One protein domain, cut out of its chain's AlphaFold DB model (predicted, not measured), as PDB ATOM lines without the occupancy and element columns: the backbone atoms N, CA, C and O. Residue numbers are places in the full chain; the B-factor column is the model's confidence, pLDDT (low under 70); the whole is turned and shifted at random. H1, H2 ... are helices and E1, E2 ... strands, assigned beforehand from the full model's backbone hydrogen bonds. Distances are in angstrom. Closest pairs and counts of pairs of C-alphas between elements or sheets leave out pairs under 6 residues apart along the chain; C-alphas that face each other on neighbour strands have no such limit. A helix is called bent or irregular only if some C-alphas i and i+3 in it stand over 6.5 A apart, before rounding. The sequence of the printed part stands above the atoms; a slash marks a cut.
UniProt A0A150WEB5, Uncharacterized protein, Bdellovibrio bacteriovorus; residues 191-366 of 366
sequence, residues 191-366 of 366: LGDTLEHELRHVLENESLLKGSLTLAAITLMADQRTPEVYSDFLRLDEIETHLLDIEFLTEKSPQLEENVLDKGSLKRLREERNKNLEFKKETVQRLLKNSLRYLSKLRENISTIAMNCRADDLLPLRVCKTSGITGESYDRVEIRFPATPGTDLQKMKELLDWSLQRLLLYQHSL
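This is residues 191 to 366 of the 366 residues of an uncharacterized protein of Bdellovibrio bacteriovorus (UniProt A0A150WEB5). A five-stranded sheet stands at one end of a long helical hairpin, H2 and H3; the later part of H3 and H4 cross one face of the sheet in two layers, helices on one face of a sheet. H1 packs on the early part of H2, and the hairpin's far end makes the length. The 176 printed residues run H1 E1 E2 H2 H3 E3 E4 E5 H4, a mixed class; the antiparallel sheet has the order E2 E1 E5 E4 E3. It is only just compact, close to loose, with a radius of gyration of the C-alphas of 18.5 A and spans of 61 by 34 by 29 A.

Find C-alpha 194 at (-55.914, -14.627, -41.863); H1 runs from there to 209, 22.8 A. E1 is 218 to 221 and E2 233 to 235. H2, 237 to 259, covers 31.1 A, with a kink of 48 degrees near 253; it is only just irregular, C-alphas 255 and 258 being 6.6 A apart. H3, 263 to 301, covers 56.8 A. E3 is 307 to 311, E4 317 to 322, E5 332 to 338. H4, 344 to 363, covers 28.3 A and ends at (-39.916, 1.873, -40.156).

Look at N 234 and O 220 of the neighbour strands E2 and E1, within hydrogen-bond range at 2.8 A; across the neighbour strands E1 and E5, N 219 and O 334 are within hydrogen-bond range at 2.9 A. E3 E4 E5 form a meander, each strand the antiparallel neighbour of the one before: see N 310 and O 319, 2.9 A, and N 320 and O 335, 2.8 A. H3 and H4 run across the strands on the same face, at heights over the sheet of 8.3 A and 8.2 A. They touch at C-alphas Leu 292 and Leu 356, their closest, 6.5 A, at a steep tilt of 40 degrees. H2 touches H3, closest C-alphas Ile 239 and Val 284, 5.8 A. H1 touches H2 with residues 197 to 204 alone, closest C-alphas His 197 and Thr 241, 5.4 A, and only grazes the sheet. Every O i to N i+4 pair is within hydrogen-bond range in H1, H3 and H4; in H2, 12 of 19 are.

The farthest C-alphas, Asp 262 and Thr 304, are 62.0 A apart. The printed part has no cut, and the E1 to E2 link is long. Look for pLDDT under 70 at residues 223 to 231, 261, 314 to 315, 324 to 329 and 366.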
ATOM      1  N   LEU A 191     -52.741 -18.418 -33.584       84.06
ATOM      2  CA  LEU A 191     -51.542 -18.633 -34.416       84.06
ATOM      3  C   LEU A 191     -51.379 -17.592 -35.530       84.06
ATOM      4  O   LEU A 191     -50.313 -17.510 -36.143       84.06
ATOM      5  N   GLY A 192     -52.424 -16.810 -35.779       87.25
ATOM      6  CA  GLY A 192     -52.504 -15.754 -36.782       87.25
ATOM      7  C   GLY A 192     -53.966 -15.419 -37.059       87.25
ATOM      8  O   GLY A 192     -54.858 -16.126 -36.590       87.25
ATOM      9  N   ASP A 193     -54.209 -14.360 -37.822       91.88
ATOM     10  CA  ASP A 193     -55.561 -13.897 -38.120       91.88
ATOM     11  C   ASP A 193     -55.739 -13.621 -39.612       91.88
ATOM     12  O   ASP A 193     -55.868 -12.483 -40.057       91.88
ATOM     13  N   THR A 194     -55.741 -14.695 -40.404       91.50
ATOM     14  CA  THR A 194     -55.914 -14.627 -41.863       91.50
ATOM     15  C   THR A 194     -57.176 -13.860 -42.254       91.50
ATOM     16  O   THR A 194     -57.198 -13.185 -43.272       91.50
ATOM     17  N   LEU A 195     -58.243 -13.961 -41.459       94.75
ATOM     18  CA  LEU A 195     -59.505 -13.307 -41.778       94.75
ATOM     19  C   LEU A 195     -59.388 -11.782 -41.694       94.75
ATOM     20  O   LEU A 195     -59.770 -11.102 -42.642       94.75
ATOM     21  N   GLU A 196     -58.826 -11.240 -40.609       95.12
ATOM     22  CA  GLU A 196     -58.572  -9.793 -40.501       95.12
ATOM     23  C   GLU A 196     -57.467  -9.334 -41.473       95.12
ATOM     24  O   GLU A 196     -57.564  -8.238 -42.027       95.12
ATOM     25  N   HIS A 197     -56.466 -10.180 -41.750       94.94
ATOM     26  CA  HIS A 197     -55.436  -9.922 -42.764       94.94
ATOM     27  C   HIS A 197     -56.058  -9.670 -44.145       94.94
ATOM     28  O   HIS A 197     -55.856  -8.616 -44.747       94.94
ATOM     29  N   GLU A 198     -56.885 -10.599 -44.626       95.00
ATOM     30  CA  GLU A 198     -57.553 -10.458 -45.922       95.00
ATOM     31  C   GLU A 198     -58.602  -9.342 -45.914       95.00
ATOM     32  O   GLU A 198     -58.769  -8.629 -46.905       95.00
ATOM     33  N   LEU A 199     -59.270  -9.114 -44.778       96.19
ATOM     34  CA  LEU A 199     -60.183  -7.985 -44.615       96.19
ATOM     35  C   LEU A 199     -59.465  -6.642 -44.784       96.19
ATOM     36  O   LEU A 199     -60.039  -5.697 -45.335       96.19
ATOM     37  N   ARG A 200     -58.199  -6.539 -44.360       95.31
ATOM     38  CA  ARG A 200     -57.405  -5.327 -44.586       95.31
ATOM     39  C   ARG A 200     -57.195  -5.077 -46.077       95.31
ATOM     40  O   ARG A 200     -57.378  -3.939 -46.506       95.31
ATOM     41  N   HIS A 201     -56.928  -6.109 -46.877       93.62
ATOM     42  CA  HIS A 201     -56.848  -5.969 -48.336       93.62
ATOM     43  C   HIS A 201     -58.168  -5.493 -48.959       93.62
ATOM     44  O   HIS A 201     -58.142  -4.695 -49.902       93.62
ATOM     45  N   VAL A 202     -59.316  -5.920 -48.419       95.25
ATOM     46  CA  VAL A 202     -60.636  -5.409 -48.835       95.25
ATOM     47  C   VAL A 202     -60.745  -3.909 -48.553       95.25
ATOM     48  O   VAL A 202     -61.096  -3.135 -49.442       95.25
ATOM     49  N   LEU A 203     -60.418  -3.479 -47.331       95.12
ATOM     50  CA  LEU A 203     -60.517  -2.075 -46.916       95.12
ATOM     51  C   LEU A 203     -59.564  -1.158 -47.700       95.12
ATOM     52  O   LEU A 203     -59.928  -0.028 -48.040       95.12
ATOM     53  N   GLU A 204     -58.362  -1.636 -48.015       94.31
ATOM     54  CA  GLU A 204     -57.408  -0.906 -48.853       94.31
ATOM     55  C   GLU A 204     -57.898  -0.814 -50.308       94.31
ATOM     56  O   GLU A 204     -57.822   0.252 -50.921       94.31
ATOM     57  N   ASN A 205     -58.500  -1.878 -50.848       92.19
ATOM     58  CA  ASN A 205     -59.125  -1.844 -52.171       92.19
ATOM     59  C   ASN A 205     -60.324  -0.881 -52.225       92.19
ATOM     60  O   ASN A 205     -60.450  -0.100 -53.164       92.19
ATOM     61  N   GLU A 206     -61.171  -0.865 -51.197       91.94
ATOM     62  CA  GLU A 206     -62.256   0.114 -51.064       91.94
ATOM     63  C   GLU A 206     -61.731   1.556 -51.025       91.94
ATOM     64  O   GLU A 206     -62.308   2.457 -51.641       91.94
ATOM     65  N   SER A 207     -60.618   1.783 -50.324       92.81
ATOM     66  CA  SER A 207     -59.951   3.088 -50.266       92.81
ATOM     67  C   SER A 207     -59.419   3.504 -51.640       92.81
ATOM     68  O   SER A 207     -59.632   4.647 -52.056       92.81
ATOM     69  N   LEU A 208     -58.822   2.562 -52.380       91.94
ATOM     70  CA  LEU A 208     -58.361   2.761 -53.756       91.94
ATOM     71  C   LEU A 208     -59.519   3.156 -54.679       91.94
ATOM     72  O   LEU A 208     -59.419   4.146 -55.403       91.94
ATOM     73  N   LEU A 209     -60.634   2.421 -54.633       90.06
ATOM     74  CA  LEU A 209     -61.813   2.688 -55.464       90.06
ATOM     75  C   LEU A 209     -62.458   4.045 -55.154       90.06
ATOM     76  O   LEU A 209     -62.950   4.714 -56.062       90.06
ATOM     77  N   LYS A 210     -62.403   4.490 -53.892       90.00
ATOM     78  CA  LYS A 210     -62.879   5.815 -53.454       90.00
ATOM     79  C   LYS A 210     -61.912   6.956 -53.788       90.00
ATOM     80  O   LYS A 210     -62.267   8.117 -53.603       90.00
ATOM     81  N   GLY A 211     -60.706   6.651 -54.268       88.62
ATOM     82  CA  GLY A 211     -59.679   7.649 -54.589       88.62
ATOM     83  C   GLY A 211     -58.948   8.211 -53.385       88.62
ATOM     84  O   GLY A 211     -58.336   9.270 -53.487       88.62
ATOM     85  N   SER A 212     -59.005   7.507 -52.257       91.62
ATOM     86  CA  SER A 212     -58.152   7.805 -51.111       91.62
ATOM     87  C   SER A 212     -56.727   7.318 -51.381       91.62
ATOM     88  O   SER A 212     -56.521   6.361 -52.127       91.62
ATOM     89  N   LEU A 213     -55.738   7.967 -50.767       92.75
ATOM     90  CA  LEU A 213     -54.351   7.503 -50.811       92.75
ATOM     91  C   LEU A 213     -54.227   6.204 -49.997       92.75
ATOM     92  O   LEU A 213     -54.679   6.142 -48.855       92.75
ATOM     93  N   THR A 214     -53.654   5.166 -50.605       95.00
ATOM     94  CA  THR A 214     -53.563   3.803 -50.052       95.00
ATOM     95  C   THR A 214     -52.340   3.093 -50.616       95.00
ATOM     96  O   THR A 214     -51.938   3.342 -51.754       95.00
ATOM     97  N   LEU A 215     -51.753   2.181 -49.839       94.50
ATOM     98  CA  LEU A 215     -50.634   1.365 -50.307       94.50
ATOM     99  C   LEU A 215     -51.073   0.284 -51.311       94.50
ATOM    100  O   LEU A 215     -50.270  -0.103 -52.158       94.50
ATOM    101  N   ALA A 216     -52.350  -0.123 -51.324       92.62
ATOM    102  CA  ALA A 216     -52.882  -1.048 -52.336       92.62
ATOM    103  C   ALA A 216     -52.832  -0.485 -53.763       92.62
ATOM    104  O   ALA A 216     -52.950  -1.225 -54.740       92.62
ATOM    105  N   ALA A 217     -52.626   0.825 -53.899       93.69
ATOM    106  CA  ALA A 217     -52.424   1.480 -55.177       93.69
ATOM    107  C   ALA A 217     -51.108   1.078 -55.864       93.69
ATOM    108  O   ALA A 217     -50.980   1.283 -57.068       93.69
ATOM    109  N   ILE A 218     -50.124   0.536 -55.137       94.19
ATOM    110  CA  ILE A 218     -48.789   0.253 -55.669       94.19
ATOM    111  C   ILE A 218     -48.489  -1.244 -55.593       94.19
ATOM    112  O   ILE A 218     -48.529  -1.858 -54.529       94.19
ATOM    113  N   THR A 219     -48.120  -1.820 -56.736       92.38
ATOM    114  CA  THR A 219     -47.599  -3.186 -56.840       92.38
ATOM    115  C   THR A 219     -46.204  -3.170 -57.454       92.38
ATOM    116  O   THR A 219     -46.029  -2.743 -58.595       92.38
ATOM    117  N   LEU A 220     -45.211  -3.652 -56.712       90.38
ATOM    118  CA  LEU A 220     -43.861  -3.906 -57.213       90.38
ATOM    119  C   LEU A 220     -43.820  -5.282 -57.884       90.38
ATOM    120  O   LEU A 220     -44.450  -6.222 -57.406       90.38
ATOM    121  N   MET A 221     -43.098  -5.406 -58.993       86.56
ATOM    122  CA  MET A 221     -42.992  -6.634 -59.787       86.56
ATOM    123  C   MET A 221     -41.533  -6.885 -60.169       86.56
ATOM    124  O   MET A 221     -40.809  -5.946 -60.506       86.56
ATOM    125  N   ALA A 222     -41.114  -8.146 -60.151       81.31
ATOM    126  CA  ALA A 222     -39.805  -8.578 -60.633       81.31
ATOM    127  C   ALA A 222     -39.922  -9.352 -61.959       81.31
ATOM    128  O   ALA A 222     -40.931 -10.014 -62.222       81.31
ATOM    129  N   ASP A 223     -38.886  -9.302 -62.798       69.38
ATOM    130  CA  ASP A 223     -38.750 -10.138 -63.996       69.38
ATOM    131  C   ASP A 223     -38.122 -11.501 -63.687       69.38
ATOM    132  O   ASP A 223     -38.312 -12.459 -64.444       69.38
ATOM    133  N   GLN A 224     -37.372 -11.612 -62.586       68.38
ATOM    134  CA  GLN A 224     -36.712 -12.850 -62.176       68.38
ATOM    135  C   GLN A 224     -37.389 -13.470 -60.965       68.38
ATOM    136  O   GLN A 224     -37.547 -12.837 -59.926       68.38
ATOM    137  N   ARG A 225     -37.711 -14.757 -61.096       63.22
ATOM    138  CA  ARG A 225     -38.266 -15.537 -59.999       63.22
ATOM    139  C   ARG A 225     -37.178 -15.993 -59.049       63.22
ATOM    140  O   ARG A 225     -36.213 -16.630 -59.471       63.22
ATOM    141  N   THR A 226     -37.381 -15.745 -57.764       64.19
ATOM    142  CA  THR A 226     -36.579 -16.331 -56.680       64.19
ATOM    143  C   THR A 226     -37.512 -17.085 -55.738       64.19
ATOM    144  O   THR A 226     -38.690 -16.751 -55.705       64.19
ATOM    145  N   PRO A 227     -37.046 -18.078 -54.962       62.22
ATOM    146  CA  PRO A 227     -37.898 -18.846 -54.044       62.22
ATOM    147  C   PRO A 227     -38.419 -18.050 -52.827       62.22
ATOM    148  O   PRO A 227     -39.102 -18.615 -51.977       62.22
ATOM    149  N   GLU A 228     -38.088 -16.765 -52.703       65.62
ATOM    150  CA  GLU A 228     -38.453 -15.933 -51.555       65.62
ATOM    151  C   GLU A 228     -39.908 -15.429 -51.595       65.62
ATOM    152  O   GLU A 228     -40.403 -15.051 -52.649       65.62
ATOM    153  N   VAL A 229     -40.585 -15.322 -50.438       63.69
ATOM    154  CA  VAL A 229     -41.925 -14.686 -50.360       63.69
ATOM    155  C   VAL A 229     -41.901 -13.303 -51.021       63.69
ATOM    156  O   VAL A 229     -41.004 -12.514 -50.718       63.69
ATOM    157  N   TYR A 230     -42.913 -12.995 -51.835       65.62
ATOM    158  CA  TYR A 230     -43.084 -11.698 -52.508       65.62
ATOM    159  C   TYR A 230     -41.924 -11.292 -53.435       65.62
ATOM    160  O   TYR A 230     -41.740 -10.108 -53.724       65.62
ATOM    161  N   SER A 231     -41.125 -12.255 -53.901       69.50
ATOM    162  CA  SER A 231     -40.051 -12.005 -54.866       69.50
ATOM    163  C   SER A 231     -40.590 -11.591 -56.234       69.50
ATOM    164  O   SER A 231     -40.126 -10.611 -56.803       69.50
ATOM    165  N   ASP A 232     -41.599 -12.310 -56.727       73.44
ATOM    166  CA  ASP A 232     -42.194 -12.100 -58.050       73.44
ATOM    167  C   ASP A 232     -43.053 -10.827 -58.095       73.44
ATOM    168  O   ASP A 232     -43.051 -10.093 -59.087       73.44
ATOM    169  N   PHE A 233     -43.803 -10.565 -57.020       82.94
ATOM    170  CA  PHE A 233     -44.609  -9.361 -56.860       82.94
ATOM    171  C   PHE A 233     -44.869  -9.043 -55.384       82.94
ATOM    172  O   PHE A 233     -44.927  -9.937 -54.540       82.94
ATOM    173  N   LEU A 234     -45.089  -7.762 -55.096       86.56
ATOM    174  CA  LEU A 234     -45.474  -7.243 -53.788       86.56
ATOM    175  C   LEU A 234     -46.503  -6.131 -53.972       86.56
ATOM    176  O   LEU A 234     -46.175  -5.080 -54.521       86.56
ATOM    177  N   ARG A 235     -47.721  -6.321 -53.467       88.94
ATOM    178  CA  ARG A 235     -48.621  -5.187 -53.238       88.94
ATOM    179  C   ARG A 235     -48.221  -4.510 -51.932       88.94
ATOM    180  O   ARG A 235     -47.980  -5.197 -50.945       88.94
ATOM    181  N   LEU A 236     -48.097  -3.186 -51.911       94.06
ATOM    182  CA  LEU A 236     -47.519  -2.523 -50.736       94.06
ATOM    183  C   LEU A 236     -48.423  -2.558 -49.500       94.06
ATOM    184  O   LEU A 236     -47.912  -2.399 -48.393       94.06
ATOM    185  N   ASP A 237     -49.728  -2.795 -49.656       93.50
ATOM    186  CA  ASP A 237     -50.641  -2.995 -48.528       93.50
ATOM    187  C   ASP A 237     -50.300  -4.231 -47.682       93.50
ATOM    188  O   ASP A 237     -50.603  -4.239 -46.492       93.50
ATOM    189  N   GLU A 238     -49.566  -5.206 -48.231       92.25
ATOM    190  CA  GLU A 238     -49.021  -6.351 -47.480       92.25
ATOM    191  C   GLU A 238     -48.157  -5.913 -46.287       92.25
ATOM    192  O   GLU A 238     -48.131  -6.555 -45.243       92.25
ATOM    193  N   ILE A 239     -47.436  -4.794 -46.404       93.19
ATOM    194  CA  ILE A 239     -46.608  -4.286 -45.302       93.19
ATOM    195  C   ILE A 239     -47.484  -3.965 -44.091       93.19
ATOM    196  O   ILE A 239     -47.134  -4.310 -42.964       93.19
ATOM    197  N   GLU A 240     -48.627  -3.323 -44.323       92.69
ATOM    198  CA  GLU A 240     -49.555  -2.978 -43.255       92.69
ATOM    199  C   GLU A 240     -50.295  -4.207 -42.723       92.69
ATOM    200  O   GLU A 240     -50.484  -4.308 -41.512       92.69
ATOM    201  N   THR A 241     -50.653  -5.168 -43.581       92.12
ATOM    202  CA  THR A 241     -51.285  -6.414 -43.118       92.12
ATOM    203  C   THR A 241     -50.349  -7.222 -42.219       92.12
ATOM    204  O   THR A 241     -50.755  -7.633 -41.134       92.12
ATOM    205  N   HIS A 242     -49.065  -7.362 -42.573       92.69
ATOM    206  CA  HIS A 242     -48.095  -8.051 -41.712       92.69
ATOM    207  C   HIS A 242     -47.763  -7.270 -40.427       92.69
ATOM    208  O   HIS A 242     -47.467  -7.895 -39.411       92.69
ATOM    209  N   LEU A 243     -47.822  -5.932 -40.424       94.19
ATOM    210  CA  LEU A 243     -47.699  -5.140 -39.187       94.19
ATOM    211  C   LEU A 243     -48.863  -5.414 -38.225       94.19
ATOM    212  O   LEU A 243     -48.641  -5.597 -37.028       94.19
ATOM    213  N   LEU A 244     -50.089  -5.500 -38.745       92.88
ATOM    214  CA  LEU A 244     -51.268  -5.866 -37.955       92.88
ATOM    215  C   LEU A 244     -51.207  -7.322 -37.474       92.88
ATOM    216  O   LEU A 244     -51.612  -7.612 -36.350       92.88
ATOM    217  N   ASP A 245     -50.644  -8.230 -38.277       93.38
ATOM    218  CA  ASP A 245     -50.387  -9.606 -37.840       93.38
ATOM    219  C   ASP A 245     -49.405  -9.645 -36.662       93.38
ATOM    220  O   ASP A 245     -49.597 -10.425 -35.730       93.38
ATOM    221  N   ILE A 246     -48.361  -8.806 -36.678       94.56
ATOM    222  CA  ILE A 246     -47.417  -8.684 -35.558       94.56
ATOM    223  C   ILE A 246     -48.161  -8.237 -34.299       94.56
ATOM    224  O   ILE A 246     -48.053  -8.925 -33.287       94.56
ATOM    225  N   GLU A 247     -48.959  -7.163 -34.373       94.12
ATOM    226  CA  GLU A 247     -49.786  -6.679 -33.253       94.12
ATOM    227  C   GLU A 247     -50.708  -7.787 -32.723       94.12
ATOM    228  O   GLU A 247     -50.769  -8.040 -31.516       94.12
ATOM    229  N   PHE A 248     -51.395  -8.505 -33.618       92.75
ATOM    230  CA  PHE A 248     -52.252  -9.624 -33.237       92.75
ATOM    231  C   PHE A 248     -51.466 -10.695 -32.474       92.75
ATOM    232  O   PHE A 248     -51.893 -11.123 -31.400       92.75
ATOM    233  N   LEU A 249     -50.315 -11.117 -32.999       92.00
ATOM    234  CA  LEU A 249     -49.487 -12.164 -32.401       92.00
ATOM    235  C   LEU A 249     -48.871 -11.740 -31.061       92.00
ATOM    236  O   LEU A 249     -48.635 -12.602 -30.211       92.00
ATOM    237  N   THR A 250     -48.623 -10.445 -30.848       92.69
ATOM    238  CA  THR A 250     -48.049  -9.926 -29.597       92.69
ATOM    239  C   THR A 250     -49.090  -9.607 -28.533       92.69
ATOM    240  O   THR A 250     -48.829  -9.850 -27.357       92.69
ATOM    241  N   GLU A 251     -50.251  -9.072 -28.912       89.06
ATOM    242  CA  GLU A 251     -51.208  -8.489 -27.960       89.06
ATOM    243  C   GLU A 251     -52.478  -9.324 -27.787       89.06
ATOM    244  O   GLU A 251     -52.937  -9.532 -26.660       89.06
ATOM    245  N   LYS A 252     -53.045  -9.820 -28.893       87.06
ATOM    246  CA  LYS A 252     -54.361 -10.484 -28.912       87.06
ATOM    247  C   LYS A 252     -54.238 -11.995 -28.761       87.06
ATOM    248  O   LYS A 252     -54.919 -12.594 -27.938       87.06
ATOM    249  N   SER A 253     -53.316 -12.611 -29.493       85.56
ATOM    250  CA  SER A 253     -53.063 -14.052 -29.461       85.56
ATOM    251  C   SER A 253     -52.797 -14.618 -28.054       85.56
ATOM    252  O   SER A 253     -53.380 -15.656 -27.734       85.56
ATOM    253  N   PRO A 254     -51.996 -13.979 -27.172       85.25
ATOM    254  CA  PRO A 254     -51.804 -14.477 -25.807       85.25
ATOM    255  C   PRO A 254     -53.103 -14.608 -25.002       85.25
ATOM    256  O   PRO A 254     -53.196 -15.478 -24.140       85.25
ATOM    257  N   GLN A 255     -54.113 -13.787 -25.303       82.75
ATOM    258  CA  GLN A 255     -55.430 -13.837 -24.661       82.75
ATOM    259  C   GLN A 255     -56.250 -15.044 -25.131       82.75
ATOM    260  O   GLN A 255     -57.230 -15.402 -24.507       82.75
ATOM    261  N   LEU A 256     -55.858 -15.714 -26.214       79.69
ATOM    262  CA  LEU A 256     -56.550 -16.903 -26.722       79.69
ATOM    263  C   LEU A 256     -55.963 -18.206 -26.162       79.69
ATOM    264  O   LEU A 256     -56.491 -19.287 -26.411       79.69
ATOM    265  N   GLU A 257     -54.892 -18.123 -25.368       78.44
ATOM    266  CA  GLU A 257     -54.281 -19.280 -24.709       78.44
ATOM    267  C   GLU A 257     -55.200 -19.933 -23.667       78.44
ATOM    268  O   GLU A 257     -55.071 -21.128 -23.401       78.44
ATOM    269  N   GLU A 258     -56.154 -19.183 -23.107       75.44
ATOM    270  CA  GLU A 258     -57.200 -19.710 -22.215       75.44
ATOM    271  C   GLU A 258     -58.133 -20.710 -22.917       75.44
ATOM    272  O   GLU A 258     -58.703 -21.587 -22.263       75.44
ATOM    273  N   ASN A 259     -58.183 -20.690 -24.252       71.69
ATOM    274  CA  ASN A 259     -58.860 -21.712 -25.050       71.69
ATOM    275  C   ASN A 259     -58.063 -23.034 -25.120       71.69
ATOM    276  O   ASN A 259     -58.498 -23.985 -25.763       71.69
ATOM    277  N   VAL A 260     -56.893 -23.158 -24.485       70.19
ATOM    278  CA  VAL A 260     -56.061 -24.371 -24.559       70.19
ATOM    279  C   VAL A 260     -56.040 -25.089 -23.211       70.19
ATOM    280  O   VAL A 260     -55.394 -24.657 -22.261       70.19
ATOM    281  N   LEU A 261     -56.713 -26.241 -23.136       65.00
ATOM    282  CA  LEU A 261     -56.877 -26.990 -21.881       65.00
ATOM    283  C   LEU A 261     -55.626 -27.784 -21.454       65.00
ATOM    284  O   LEU A 261     -55.445 -28.067 -20.271       65.00
ATOM    285  N   ASP A 262     -54.760 -28.158 -22.400       76.25
ATOM    286  CA  ASP A 262     -53.577 -28.989 -22.148       76.25
ATOM    287  C   ASP A 262     -52.268 -28.176 -22.132       76.25
ATOM    288  O   ASP A 262     -51.933 -27.467 -23.085       76.25
ATOM    289  N   LYS A 263     -51.461 -28.353 -21.073       73.69
ATOM    290  CA  LYS A 263     -50.173 -27.656 -20.889       73.69
ATOM    291  C   LYS A 263     -49.145 -28.002 -21.972       73.69
ATOM    292  O   LYS A 263     -48.342 -27.142 -22.340       73.69
ATOM    293  N   GLY A 264     -49.137 -29.244 -22.464       71.44
ATOM    294  CA  GLY A 264     -48.219 -29.672 -23.524       71.44
ATOM    295  C   GLY A 264     -48.518 -28.981 -24.856       71.44
ATOM    296  O   GLY A 264     -47.611 -28.487 -25.528       71.44
ATOM    297  N   SER A 265     -49.802 -28.890 -25.190       73.31
ATOM    298  CA  SER A 265     -50.328 -28.202 -26.367       73.31
ATOM    299  C   SER A 265     -50.090 -26.696 -26.293       73.31
ATOM    300  O   SER A 265     -49.639 -26.106 -27.272       73.31
ATOM    301  N   LEU A 266     -50.278 -26.092 -25.115       77.50
ATOM    302  CA  LEU A 266     -50.022 -24.668 -24.902       77.50
ATOM    303  C   LEU A 266     -48.552 -24.293 -25.146       77.50
ATOM    304  O   LEU A 266     -48.266 -23.289 -25.797       77.50
ATOM    305  N   LYS A 267     -47.605 -25.111 -24.664       81.12
ATOM    306  CA  LYS A 267     -46.173 -24.877 -24.912       81.12
ATOM    307  C   LYS A 267     -45.867 -24.832 -26.413       81.12
ATOM    308  O   LYS A 267     -45.200 -23.906 -26.864       81.12
ATOM    309  N   ARG A 268     -46.377 -25.799 -27.177       76.56
ATOM    310  CA  ARG A 268     -46.154 -25.873 -28.630       76.56
ATOM    311  C   ARG A 268     -46.818 -24.723 -29.374       76.56
ATOM    312  O   ARG A 268     -46.207 -24.154 -30.264       76.56
ATOM    313  N   LEU A 269     -48.033 -24.347 -28.980       81.06
ATOM    314  CA  LEU A 269     -48.740 -23.204 -29.557       81.06
ATOM    315  C   LEU A 269     -47.944 -21.907 -29.382       81.06
ATOM    316  O   LEU A 269     -47.794 -21.153 -30.335       81.06
ATOM    317  N   ARG A 270     -47.351 -21.687 -28.203       85.69
ATOM    318  CA  ARG A 270     -46.450 -20.550 -27.962       85.69
ATOM    319  C   ARG A 270     -45.182 -20.611 -28.815       85.69
ATOM    320  O   ARG A 270     -44.755 -19.580 -29.325       85.69
ATOM    321  N   GLU A 271     -44.580 -21.790 -28.971       87.19
ATOM    322  CA  GLU A 271     -43.412 -21.982 -29.842       87.19
ATOM    323  C   GLU A 271     -43.743 -21.651 -31.305       87.19
ATOM    324  O   GLU A 271     -43.010 -20.888 -31.930       87.19
ATOM    325  N   GLU A 272     -44.864 -22.150 -31.832       85.00
ATOM    326  CA  GLU A 272     -45.311 -21.861 -33.200       85.00
ATOM    327  C   GLU A 272     -45.716 -20.396 -33.387       85.00
ATOM    328  O   GLU A 272     -45.311 -19.765 -34.361       85.00
ATOM    329  N   ARG A 273     -46.424 -19.800 -32.420       86.31
ATOM    330  CA  ARG A 273     -46.726 -18.362 -32.429       86.31
ATOM    331  C   ARG A 273     -45.450 -17.526 -32.489       86.31
ATOM    332  O   ARG A 273     -45.378 -16.590 -33.277       86.31
ATOM    333  N   ASN A 274     -44.446 -17.851 -31.676       90.00
ATOM    334  CA  ASN A 274     -43.190 -17.103 -31.653       90.00
ATOM    335  C   ASN A 274     -42.420 -17.257 -32.974       90.00
ATOM    336  O   ASN A 274     -41.875 -16.274 -33.465       90.00
ATOM    337  N   LYS A 275     -42.417 -18.450 -33.587       89.31
ATOM    338  CA  LYS A 275     -41.862 -18.636 -34.939       89.31
ATOM    339  C   LYS A 275     -42.591 -17.773 -35.968       89.31
ATOM    340  O   LYS A 275     -41.934 -17.099 -36.756       89.31
ATOM    341  N   ASN A 276     -43.926 -17.760 -35.935       87.06
ATOM    342  CA  ASN A 276     -44.736 -16.921 -36.819       87.06
ATOM    343  C   ASN A 276     -44.435 -15.437 -36.610       87.06
ATOM    344  O   ASN A 276     -44.257 -14.712 -37.583       87.06
ATOM    345  N   LEU A 277     -44.323 -14.992 -35.360       90.12
ATOM    346  CA  LEU A 277     -44.003 -13.611 -35.020       90.12
ATOM    347  C   LEU A 277     -42.647 -13.181 -35.595       90.12
ATOM    348  O   LEU A 277     -42.565 -12.136 -36.237       90.12
ATOM    349  N   GLU A 278     -41.599 -13.983 -35.404       92.44
ATOM    350  CA  GLU A 278     -40.272 -13.666 -35.945       92.44
ATOM    351  C   GLU A 278     -40.269 -13.680 -37.477       92.44
ATOM    352  O   GLU A 278     -39.791 -12.731 -38.096       92.44
ATOM    353  N   PHE A 279     -40.918 -14.667 -38.100       89.38
ATOM    354  CA  PHE A 279     -41.092 -14.699 -39.553       89.38
ATOM    355  C   PHE A 279     -41.793 -13.436 -40.090       89.38
ATOM    356  O   PHE A 279     -41.382 -12.875 -41.112       89.38
ATOM    357  N   LYS A 280     -42.845 -12.964 -39.407       90.38
ATOM    358  CA  LYS A 280     -43.583 -11.750 -39.787       90.38
ATOM    359  C   LYS A 280     -42.713 -10.502 -39.638       90.38
ATOM    360  O   LYS A 280     -42.660  -9.704 -40.571       90.38
ATOM    361  N   LYS A 281     -41.963 -10.366 -38.538       93.19
ATOM    362  CA  LYS A 281     -41.010  -9.256 -38.336       93.19
ATOM    363  C   LYS A 281     -39.937  -9.210 -39.422       93.19
ATOM    364  O   LYS A 281     -39.746  -8.164 -40.041       93.19
ATOM    365  N   GLU A 282     -39.278 -10.338 -39.689       91.19
ATOM    366  CA  GLU A 282     -38.263 -10.447 -40.746       91.19
ATOM    367  C   GLU A 282     -38.852 -10.097 -42.117       91.19
ATOM    368  O   GLU A 282     -38.246  -9.362 -42.904       91.19
ATOM    369  N   THR A 283     -40.072 -10.577 -42.389       88.56
ATOM    370  CA  THR A 283     -40.797 -10.271 -43.623       88.56
ATOM    371  C   THR A 283     -41.042  -8.771 -43.751       88.56
ATOM    372  O   THR A 283     -40.598  -8.188 -44.738       88.56
ATOM    373  N   VAL A 284     -41.660  -8.115 -42.762       92.44
ATOM    374  CA  VAL A 284     -41.943  -6.668 -42.820       92.44
ATOM    375  C   VAL A 284     -40.662  -5.853 -42.979       92.44
ATOM    376  O   VAL A 284     -40.612  -4.974 -43.836       92.44
ATOM    377  N   GLN A 285     -39.605  -6.156 -42.219       92.81
ATOM    378  CA  GLN A 285     -38.326  -5.446 -42.327       92.81
ATOM    379  C   GLN A 285     -37.746  -5.530 -43.744       92.81
ATOM    380  O   GLN A 285     -37.301  -4.522 -44.306       92.81
ATOM    381  N   ARG A 286     -37.784  -6.721 -44.351       89.25
ATOM    382  CA  ARG A 286     -37.343  -6.929 -45.734       89.25
ATOM    383  C   ARG A 286     -38.222  -6.170 -46.729       89.25
ATOM    384  O   ARG A 286     -37.682  -5.485 -47.600       89.25
ATOM    385  N   LEU A 287     -39.547  -6.268 -46.601       90.50
ATOM    386  CA  LEU A 287     -40.496  -5.601 -47.496       90.50
ATOM    387  C   LEU A 287     -40.361  -4.076 -47.418       90.50
ATOM    388  O   LEU A 287     -40.278  -3.428 -48.462       90.50
ATOM    389  N   LEU A 288     -40.248  -3.506 -46.216       93.44
ATOM    390  CA  LEU A 288     -40.013  -2.075 -46.002       93.44
ATOM    391  C   LEU A 288     -38.712  -1.617 -46.653       93.44
ATOM    392  O   LEU A 288     -38.719  -0.661 -47.426       93.44
ATOM    393  N   LYS A 289     -37.601  -2.316 -46.390       91.25
ATOM    394  CA  LYS A 289     -36.290  -1.976 -46.958       91.25
ATOM    395  C   LYS A 289     -36.324  -1.967 -48.486       91.25
ATOM    396  O   LYS A 289     -35.853  -1.012 -49.103       91.25
ATOM    397  N   ASN A 290     -36.874  -3.019 -49.091       88.12
ATOM    398  CA  ASN A 290     -36.939  -3.148 -50.546       88.12
ATOM    399  C   ASN A 290     -37.880  -2.103 -51.161       88.12
ATOM    400  O   ASN A 290     -37.524  -1.480 -52.162       88.12
ATOM    401  N   SER A 291     -39.032  -1.860 -50.532       91.75
ATOM    402  CA  SER A 291     -40.021  -0.889 -51.008       91.75
ATOM    403  C   SER A 291     -39.505   0.541 -50.909       91.75
ATOM    404  O   SER A 291     -39.549   1.265 -51.897       91.75
ATOM    405  N   LEU A 292     -38.929   0.944 -49.771       93.12
ATOM    406  CA  LEU A 292     -38.329   2.272 -49.604       93.12
ATOM    407  C   LEU A 292     -37.216   2.515 -50.625       93.12
ATOM    408  O   LEU A 292     -37.196   3.564 -51.270       93.12
ATOM    409  N   ARG A 293     -36.317   1.540 -50.816       90.19
ATOM    410  CA  ARG A 293     -35.219   1.650 -51.785       90.19
ATOM    411  C   ARG A 293     -35.742   1.818 -53.214       90.19
ATOM    412  O   ARG A 293     -35.308   2.736 -53.909       90.19
ATOM    413  N   TYR A 294     -36.687   0.973 -53.628       90.56
ATOM    414  CA  TYR A 294     -37.261   1.030 -54.970       90.56
ATOM    415  C   TYR A 294     -38.059   2.321 -55.196       90.56
ATOM    416  O   TYR A 294     -37.809   3.037 -56.165       90.56
ATOM    417  N   LEU A 295     -38.981   2.661 -54.288       92.50
ATOM    418  CA  LEU A 295     -39.833   3.843 -54.425       92.50
ATOM    419  C   LEU A 295     -39.035   5.149 -54.387       92.50
ATOM    420  O   LEU A 295     -39.381   6.071 -55.119       92.50
ATOM    421  N   SER A 296     -37.957   5.230 -53.601       92.31
ATOM    422  CA  SER A 296     -37.098   6.425 -53.566       92.31
ATOM    423  C   SER A 296     -36.417   6.646 -54.917       92.31
ATOM    424  O   SER A 296     -36.517   7.728 -55.494       92.31
ATOM    425  N   LYS A 297     -35.826   5.590 -55.496       90.81
ATOM    426  CA  LYS A 297     -35.226   5.652 -56.839       90.81
ATOM    427  C   LYS A 297     -36.253   5.966 -57.917       90.81
ATOM    428  O   LYS A 297     -35.982   6.768 -58.813       90.81
ATOM    429  N   LEU A 298     -37.433   5.354 -57.841       90.38
ATOM    430  CA  LEU A 298     -38.531   5.665 -58.749       90.38
ATOM    431  C   LEU A 298     -38.904   7.142 -58.642       90.38
ATOM    432  O   LEU A 298     -39.032   7.811 -59.662       90.38
ATOM    433  N   ARG A 299     -39.036   7.672 -57.423       91.88
ATOM    434  CA  ARG A 299     -39.447   9.054 -57.184       91.88
ATOM    435  C   ARG A 299     -38.455  10.082 -57.727       91.88
ATOM    436  O   ARG A 299     -38.893  11.118 -58.235       91.88
ATOM    437  N   GLU A 300     -37.160   9.791 -57.650       90.12
ATOM    438  CA  GLU A 300     -36.086  10.608 -58.233       90.12
ATOM    439  C   GLU A 300     -36.143  10.626 -59.769       90.12
ATOM    440  O   GLU A 300     -35.936  11.668 -60.391       90.12
ATOM    441  N   ASN A 301     -36.490   9.493 -60.387       88.25
ATOM    442  CA  ASN A 301     -36.423   9.295 -61.838       88.25
ATOM    443  C   ASN A 301     -37.788   9.360 -62.549       88.25
ATOM    444  O   ASN A 301     -37.862   9.240 -63.769       88.25
ATOM    445  N   ILE A 302     -38.891   9.579 -61.829       87.50
ATOM    446  CA  ILE A 302     -40.248   9.446 -62.391       87.50
ATOM    447  C   ILE A 302     -40.529  10.379 -63.579       87.50
ATOM    448  O   ILE A 302     -41.386  10.092 -64.405       87.50
ATOM    449  N   SER A 303     -39.808  11.498 -63.691       85.06
ATOM    450  CA  SER A 303     -39.995  12.438 -64.807       85.06
ATOM    451  C   SER A 303     -39.289  11.994 -66.099       85.06
ATOM    452  O   SER A 303     -39.571  12.556 -67.152       85.06
ATOM    453  N   THR A 304     -38.374  11.023 -66.029       84.56
ATOM    454  CA  THR A 304     -37.585  10.517 -67.169       84.56
ATOM    455  C   THR A 304     -37.918   9.069 -67.533       84.56
ATOM    456  O   THR A 304     -37.648   8.643 -68.654       84.56
ATOM    457  N   ILE A 305     -38.521   8.314 -66.612       82.50
ATOM    458  CA  ILE A 305     -38.966   6.935 -66.834       82.50
ATOM    459  C   ILE A 305     -40.156   6.907 -67.802       82.50
ATOM    460  O   ILE A 305     -41.122   7.658 -67.651       82.50
ATOM    461  N   ALA A 306     -40.111   6.004 -68.785       80.06
ATOM    462  CA  ALA A 306     -41.225   5.802 -69.699       80.06
ATOM    463  C   ALA A 306     -42.420   5.192 -68.951       80.06
ATOM    464  O   ALA A 306     -42.286   4.188 -68.244       80.06
ATOM    465  N   MET A 307     -43.595   5.794 -69.132       84.56
ATOM    466  CA  MET A 307     -44.836   5.377 -68.484       84.56
ATOM    467  C   MET A 307     -45.853   4.937 -69.528       84.56
ATOM    468  O   MET A 307     -46.090   5.634 -70.516       84.56
ATOM    469  N   ASN A 308     -46.485   3.797 -69.277       88.81
ATOM    470  CA  ASN A 308     -47.630   3.331 -70.042       88.81
ATOM    471  C   ASN A 308     -48.866   3.354 -69.141       88.81
ATOM    472  O   ASN A 308     -49.034   2.473 -68.295       88.81
ATOM    473  N   CYS A 309     -49.691   4.388 -69.310       90.44
ATOM    474  CA  CYS A 309     -50.923   4.586 -68.559       90.44
ATOM    475  C   CYS A 309     -52.140   4.252 -69.423       90.44
ATOM    476  O   CYS A 309     -52.296   4.753 -70.538       90.44
ATOM    477  N   ARG A 310     -53.038   3.426 -68.890       90.94
ATOM    478  CA  ARG A 310     -54.284   3.015 -69.549       90.94
ATOM    479  C   ARG A 310     -55.436   2.974 -68.556       90.94
ATOM    480  O   ARG A 310     -55.209   2.968 -67.349       90.94
ATOM    481  N   ALA A 311     -56.665   2.998 -69.060       85.69
ATOM    482  CA  ALA A 311     -57.815   2.669 -68.226       85.69
ATOM    483  C   ALA A 311     -57.725   1.186 -67.838       85.69
ATOM    484  O   ALA A 311     -57.242   0.374 -68.629       85.69
ATOM    485  N   ASP A 312     -58.120   0.863 -66.611       81.12
ATOM    486  CA  ASP A 312     -58.358  -0.513 -66.203       81.12
ATOM    487  C   ASP A 312     -59.617  -1.020 -66.919       81.12
ATOM    488  O   ASP A 312     -60.597  -0.288 -67.070       81.12
ATOM    489  N   ASP A 313     -59.567  -2.257 -67.402       70.88
ATOM    490  CA  ASP A 313     -60.662  -2.858 -68.161       70.88
ATOM    491  C   ASP A 313     -61.822  -3.290 -67.241       70.88
ATOM    492  O   ASP A 313     -62.943  -3.480 -67.710       70.88
ATOM    493  N   LEU A 314     -61.559  -3.465 -65.938       64.31
ATOM    494  CA  LEU A 314     -62.495  -4.062 -64.977       64.31
ATOM    495  C   LEU A 314     -62.978  -3.094 -63.895       64.31
ATOM    496  O   LEU A 314     -64.048  -3.295 -63.325       64.31
ATOM    497  N   LEU A 315     -62.201  -2.056 -63.596       67.44
ATOM    498  CA  LEU A 315     -62.487  -1.095 -62.533       67.44
ATOM    499  C   LEU A 315     -62.386   0.336 -63.079       67.44
ATOM    500  O   LEU A 315     -61.689   0.568 -64.062       67.44
ATOM    501  N   PRO A 316     -63.022   1.342 -62.451       78.62
ATOM    502  CA  PRO A 316     -62.898   2.748 -62.854       78.62
ATOM    503  C   PRO A 316     -61.529   3.352 -62.466       78.62
ATOM    504  O   PRO A 316     -61.429   4.480 -61.977       78.62
ATOM    505  N   LEU A 317     -60.455   2.587 -62.656       86.88
ATOM    506  CA  LEU A 317     -59.090   2.937 -62.301       86.88
ATOM    507  C   LEU A 317     -58.282   3.280 -63.553       86.88
ATOM    508  O   LEU A 317     -58.544   2.825 -64.664       86.88
ATOM    509  N   ARG A 318     -57.264   4.106 -63.361       90.62
ATOM    510  CA  ARG A 318     -56.136   4.275 -64.266       90.62
ATOM    511  C   ARG A 318     -54.989   3.424 -63.752       90.62
ATOM    512  O   ARG A 318     -54.696   3.448 -62.562       90.62
ATOM    513  N   VAL A 319     -54.358   2.687 -64.660       90.94
ATOM    514  CA  VAL A 319     -53.219   1.809 -64.389       90.94
ATOM    515  C   VAL A 319     -52.019   2.333 -65.153       90.94
ATOM    516  O   VAL A 319     -52.034   2.362 -66.383       90.94
ATOM    517  N   CYS A 320     -50.975   2.714 -64.428       90.50
ATOM    518  CA  CYS A 320     -49.709   3.178 -64.973       90.50
ATOM    519  C   CYS A 320     -48.605   2.172 -64.660       90.50
ATOM    520  O   CYS A 320     -48.339   1.871 -63.497       90.50
ATOM    521  N   LYS A 321     -47.945   1.667 -65.704       89.69
ATOM    522  CA  LYS A 321     -46.771   0.793 -65.583       89.69
ATOM    523  C   LYS A 321     -45.518   1.528 -66.025       89.69
ATOM    524  O   LYS A 321     -45.541   2.216 -67.048       89.69
ATOM    525  N   THR A 322     -44.427   1.356 -65.291       81.81
ATOM    526  CA  THR A 322     -43.134   1.962 -65.632       81.81
ATOM    527  C   THR A 322     -42.239   0.996 -66.402       81.81
ATOM    528  O   THR A 322     -42.297  -0.221 -66.208       81.81
ATOM    529  N   SER A 323     -41.370   1.536 -67.262       70.56
ATOM    530  CA  SER A 323     -40.188   0.803 -67.727       70.56
ATOM    531  C   SER A 323     -39.255   0.511 -66.547       70.56
ATOM    532  O   SER A 323     -39.201   1.301 -65.605       70.56
ATOM    533  N   GLY A 324     -38.543  -0.617 -66.589       67.75
ATOM    534  CA  GLY A 324     -37.824  -1.118 -65.423       67.75
ATOM    535  C   GLY A 324     -36.757  -0.165 -64.856       67.75
ATOM    536  O   GLY A 324     -36.118   0.568 -65.611       67.75
ATOM    537  N   ILE A 325     -36.538  -0.193 -63.536       69.00
ATOM    538  CA  ILE A 325     -35.421   0.493 -62.864       69.00
ATOM    539  C   ILE A 325     -34.268  -0.501 -62.714       69.00
ATOM    540  O   ILE A 325     -34.359  -1.478 -61.976       69.00
ATOM    541  N   THR A 326     -33.165  -0.265 -63.425       66.62
ATOM    542  CA  THR A 326     -31.997  -1.157 -63.407       66.62
ATOM    543  C   THR A 326     -31.347  -1.239 -62.023       66.62
ATOM    544  O   THR A 326     -31.134  -0.214 -61.373       66.62
ATOM    545  N   GLY A 327     -30.937  -2.445 -61.614       64.62
ATOM    546  CA  GLY A 327     -30.169  -2.674 -60.382       64.62
ATOM    547  C   GLY A 327     -31.009  -2.794 -59.107       64.62
ATOM    548  O   GLY A 327     -30.462  -2.676 -58.012       64.62
ATOM    549  N   GLU A 328     -32.317  -3.011 -59.235       68.81
ATOM    550  CA  GLU A 328     -33.237  -3.237 -58.122       68.81
ATOM    551  C   GLU A 328     -33.788  -4.670 -58.092       68.81
ATOM    552  O   GLU A 328     -33.785  -5.373 -59.099       68.81
ATOM    553  N   SER A 329     -34.228  -5.109 -56.906       64.69
ATOM    554  CA  SER A 329     -34.817  -6.444 -56.688       64.69
ATOM    555  C   SER A 329     -36.185  -6.592 -57.357       64.69
ATOM    556  O   SER A 329     -36.537  -7.676 -57.803       64.69
ATOM    557  N   TYR A 330     -36.922  -5.487 -57.444       75.19
ATOM    558  CA  TYR A 330     -38.059  -5.319 -58.337       75.19
ATOM    559  C   TYR A 330     -37.579  -4.482 -59.512       75.19
ATOM    560  O   TYR A 330     -36.813  -3.545 -59.305       75.19
ATOM    561  N   ASP A 331     -38.014  -4.781 -60.729       76.12
ATOM    562  CA  ASP A 331     -37.679  -3.956 -61.890       76.12
ATOM    563  C   ASP A 331     -38.848  -3.062 -62.269       76.12
ATOM    564  O   ASP A 331     -38.621  -1.897 -62.582       76.12
ATOM    565  N   ARG A 332     -40.095  -3.518 -62.152       83.81
ATOM    566  CA  ARG A 332     -41.280  -2.777 -62.604       83.81
ATOM    567  C   ARG A 332     -42.207  -2.414 -61.453       83.81
ATOM    568  O   ARG A 332     -42.299  -3.122 -60.455       83.81
ATOM    569  N   VAL A 333     -42.968  -1.341 -61.647       89.50
ATOM    570  CA  VAL A 333     -44.090  -0.991 -60.776       89.50
ATOM    571  C   VAL A 333     -45.368  -0.837 -61.582       89.50
ATOM    572  O   VAL A 333     -45.363  -0.380 -62.729       89.50
ATOM    573  N   GLU A 334     -46.468  -1.233 -60.962       91.56
ATOM    574  CA  GLU A 334     -47.818  -0.912 -61.381       91.56
ATOM    575  C   GLU A 334     -48.438   0.004 -60.331       91.56
ATOM    576  O   GLU A 334     -48.473  -0.329 -59.147       91.56
ATOM    577  N   ILE A 335     -48.904   1.167 -60.777       92.75
ATOM    578  CA  ILE A 335     -49.579   2.152 -59.941       92.75
ATOM    579  C   ILE A 335     -51.016   2.300 -60.429       92.75
ATOM    580  O   ILE A 335     -51.249   2.514 -61.621       92.75
ATOM    581  N   ARG A 336     -51.971   2.195 -59.510       92.50
ATOM    582  CA  ARG A 336     -53.408   2.302 -59.765       92.50
ATOM    583  C   ARG A 336     -53.993   3.493 -59.017       92.50
ATOM    584  O   ARG A 336     -53.673   3.706 -57.857       92.50
ATOM    585  N   PHE A 337     -54.868   4.259 -59.655       92.06
ATOM    586  CA  PHE A 337     -55.604   5.358 -59.014       92.06
ATOM    587  C   PHE A 337     -56.874   5.687 -59.810       92.06
ATOM    588  O   PHE A 337     -56.899   5.451 -61.015       92.06
ATOM    589  N   PRO A 338     -57.930   6.262 -59.214       88.19
ATOM    590  CA  PRO A 338     -59.126   6.618 -59.976       88.19
ATOM    591  C   PRO A 338     -58.897   7.681 -61.053       88.19
ATOM    592  O   PRO A 338     -58.039   8.567 -60.943       88.19
ATOM    593  N   ALA A 339     -59.730   7.637 -62.093       82.19
ATOM    594  CA  ALA A 339     -59.732   8.597 -63.196       82.19
ATOM    595  C   ALA A 339     -60.335   9.970 -62.800       82.19
ATOM    596  O   ALA A 339     -61.338  10.412 -63.345       82.19
ATOM    597  N   THR A 340     -59.725  10.650 -61.829       78.88
ATOM    598  CA  THR A 340     -60.041  12.028 -61.393       78.88
ATOM    599  C   THR A 340     -59.325  13.104 -62.242       78.88
ATOM    600  O   THR A 340     -58.440  12.759 -63.030       78.88
ATOM    601  N   PRO A 341     -59.657  14.405 -62.125       78.69
ATOM    602  CA  PRO A 341     -58.924  15.479 -62.805       78.69
ATOM    603  C   PRO A 341     -57.424  15.519 -62.443       78.69
ATOM    604  O   PRO A 341     -57.043  15.142 -61.337       78.69
ATOM    605  N   GLY A 342     -56.579  15.992 -63.365       81.56
ATOM    606  CA  GLY A 342     -55.118  16.075 -63.203       81.56
ATOM    607  C   GLY A 342     -54.348  15.206 -64.204       81.56
ATOM    608  O   GLY A 342     -54.941  14.426 -64.946       81.56
ATOM    609  N   THR A 343     -53.021  15.354 -64.248       88.19
ATOM    610  CA  THR A 343     -52.164  14.507 -65.101       88.19
ATOM    611  C   THR A 343     -51.769  13.220 -64.376       88.19
ATOM    612  O   THR A 343     -51.569  13.238 -63.161       88.19
ATOM    613  N   ASP A 344     -51.602  12.117 -65.111       89.94
ATOM    614  CA  ASP A 344     -51.174  10.832 -64.535       89.94
ATOM    615  C   ASP A 344     -49.858  10.975 -63.748       89.94
ATOM    616  O   ASP A 344     -49.750  10.511 -62.615       89.94
ATOM    617  N   LEU A 345     -48.889  11.722 -64.294       90.00
ATOM    618  CA  LEU A 345     -47.607  11.995 -63.635       90.00
ATOM    619  C   LEU A 345     -47.771  12.725 -62.295       90.00
ATOM    620  O   LEU A 345     -47.057  12.422 -61.339       90.00
ATOM    621  N   GLN A 346     -48.681  13.700 -62.216       91.12
ATOM    622  CA  GLN A 346     -48.938  14.433 -60.977       91.12
ATOM    623  C   GLN A 346     -49.496  13.503 -59.897       91.12
ATOM    624  O   GLN A 346     -48.977  13.493 -58.783       91.12
ATOM    625  N   LYS A 347     -50.493  12.683 -60.242       90.31
ATOM    626  CA  LYS A 347     -51.109  11.740 -59.298       90.31
ATOM    627  C   LYS A 347     -50.137  10.673 -58.824       90.31
ATOM    628  O   LYS A 347     -50.100  10.351 -57.643       90.31
ATOM    629  N   MET A 348     -49.315  10.147 -59.732       90.19
ATOM    630  CA  MET A 348     -48.272   9.194 -59.363       90.19
ATOM    631  C   MET A 348     -47.260   9.821 -58.400       90.19
ATOM    632  O   MET A 348     -46.890   9.178 -57.426       90.19
ATOM    633  N   LYS A 349     -46.827  11.070 -58.633       91.94
ATOM    634  CA  LYS A 349     -45.916  11.776 -57.714       91.94
ATOM    635  C   LYS A 349     -46.527  11.946 -56.327       91.94
ATOM    636  O   LYS A 349     -45.865  11.618 -55.351       91.94
ATOM    637  N   GLU A 350     -47.776  12.399 -56.255       92.69
ATOM    638  CA  GLU A 350     -48.506  12.562 -54.995       92.69
ATOM    639  C   GLU A 350     -48.617  11.239 -54.228       92.69
ATOM    640  O   GLU A 350     -48.272  11.167 -53.049       92.69
ATOM    641  N   LEU A 351     -49.016  10.169 -54.917       93.31
ATOM    642  CA  LEU A 351     -49.135   8.846 -54.317       93.31
ATOM    643  C   LEU A 351     -47.782   8.287 -53.864       93.31
ATOM    644  O   LEU A 351     -47.705   7.673 -52.802       93.31
ATOM    645  N   LEU A 352     -46.711   8.494 -54.636       94.06
ATOM    646  CA  LEU A 352     -45.362   8.077 -54.247       94.06
ATOM    647  C   LEU A 352     -44.855   8.848 -53.029       94.06
ATOM    648  O   LEU A 352     -44.296   8.227 -52.129       94.06
ATOM    649  N   ASP A 353     -45.063  10.164 -52.987       95.31
ATOM    650  CA  ASP A 353     -44.665  11.001 -51.851       95.31
ATOM    651  C   ASP A 353     -45.398  10.570 -50.578       95.31
ATOM    652  O   ASP A 353     -44.767  10.340 -49.543       95.31
ATOM    653  N   TRP A 354     -46.715  10.369 -50.670       96.44
ATOM    654  CA  TRP A 354     -47.514   9.858 -49.560       96.44
ATOM    655  C   TRP A 354     -47.076   8.453 -49.130       96.44
ATOM    656  O   TRP A 354     -46.903   8.196 -47.938       96.44
ATOM    657  N   SER A 355     -46.841   7.551 -50.087       95.94
ATOM    658  CA  SER A 355     -46.435   6.170 -49.794       95.94
ATOM    659  C   SER A 355     -45.073   6.133 -49.107       95.94
ATOM    660  O   SER A 355     -44.921   5.449 -48.102       95.94
ATOM    661  N   LEU A 356     -44.093   6.907 -49.581       96.19
ATOM    662  CA  LEU A 356     -42.779   7.016 -48.942       96.19
ATOM    663  C   LEU A 356     -42.892   7.526 -47.502       96.19
ATOM    664  O   LEU A 356     -42.307   6.926 -46.603       96.19
ATOM    665  N   GLN A 357     -43.682   8.578 -47.263       95.50
ATOM    666  CA  GLN A 357     -43.938   9.071 -45.906       95.50
ATOM    667  C   GLN A 357     -44.575   7.992 -45.024       95.50
ATOM    668  O   GLN A 357     -44.141   7.788 -43.890       95.50
ATOM    669  N   ARG A 358     -45.563   7.259 -45.549       94.88
ATOM    670  CA  ARG A 358     -46.238   6.178 -44.824       94.88
ATOM    671  C   ARG A 358     -45.275   5.045 -44.459       94.88
ATOM    672  O   ARG A 358     -45.261   4.618 -43.308       94.88
ATOM    673  N   LEU A 359     -44.437   4.604 -45.397       94.88
ATOM    674  CA  LEU A 359     -43.443   3.554 -45.155       94.88
ATOM    675  C   LEU A 359     -42.369   3.986 -44.142       94.88
ATOM    676  O   LEU A 359     -41.939   3.167 -43.330       94.88
ATOM    677  N   LEU A 360     -41.959   5.260 -44.144       94.06
ATOM    678  CA  LEU A 360     -41.030   5.799 -43.141       94.06
ATOM    679  C   LEU A 360     -41.632   5.762 -41.727       94.06
ATOM    680  O   LEU A 360     -40.938   5.397 -40.782       94.06
ATOM    681  N   LEU A 361     -42.926   6.066 -41.573       93.25
ATOM    682  CA  LEU A 361     -43.610   5.950 -40.276       93.25
ATOM    683  C   LEU A 361     -43.589   4.509 -39.746       93.25
ATOM    684  O   LEU A 361     -43.336   4.288 -38.560       93.25
ATOM    685  N   TYR A 362     -43.805   3.526 -40.620       92.25
ATOM    686  CA  TYR A 362     -43.739   2.114 -40.240       92.25
ATOM    687  C   TYR A 362     -42.335   1.672 -39.840       92.25
ATOM    688  O   TYR A 362     -42.189   0.915 -38.886       92.25
ATOM    689  N   GLN A 363     -41.300   2.178 -40.511       87.00
ATOM    690  CA  GLN A 363     -39.916   1.873 -40.156       87.00
ATOM    691  C   GLN A 363     -39.560   2.319 -38.727       87.00
ATOM    692  O   GLN A 363     -38.733   1.679 -38.089       87.00
ATOM    693  N   HIS A 364     -40.182   3.386 -38.223       80.38
ATOM    694  CA  HIS A 364     -39.998   3.860 -36.846       80.38
ATOM    695  C   HIS A 364     -40.851   3.120 -35.805       80.38
ATOM    696  O   HIS A 364     -40.673   3.351 -34.612       80.38
ATOM    697  N   SER A 365     -41.794   2.286 -36.253       72.00
ATOM    698  CA  SER A 365     -42.751   1.570 -35.398       72.00
ATOM    699  C   SER A 365     -42.359   0.107 -35.139       72.00
ATOM    700  O   SER A 365     -43.007  -0.556 -34.334       72.00
ATOM    701  N   LEU A 366     -41.325  -0.388 -35.829       68.12
ATOM    702  CA  LEU A 366     -40.669  -1.683 -35.603       68.12
ATOM    703  C   LEU A 366     -39.466  -1.510 -34.680       68.12
ATOM    704  O   LEU A 366     -39.217  -2.445 -33.886       68.12
TER     705      LEU A 366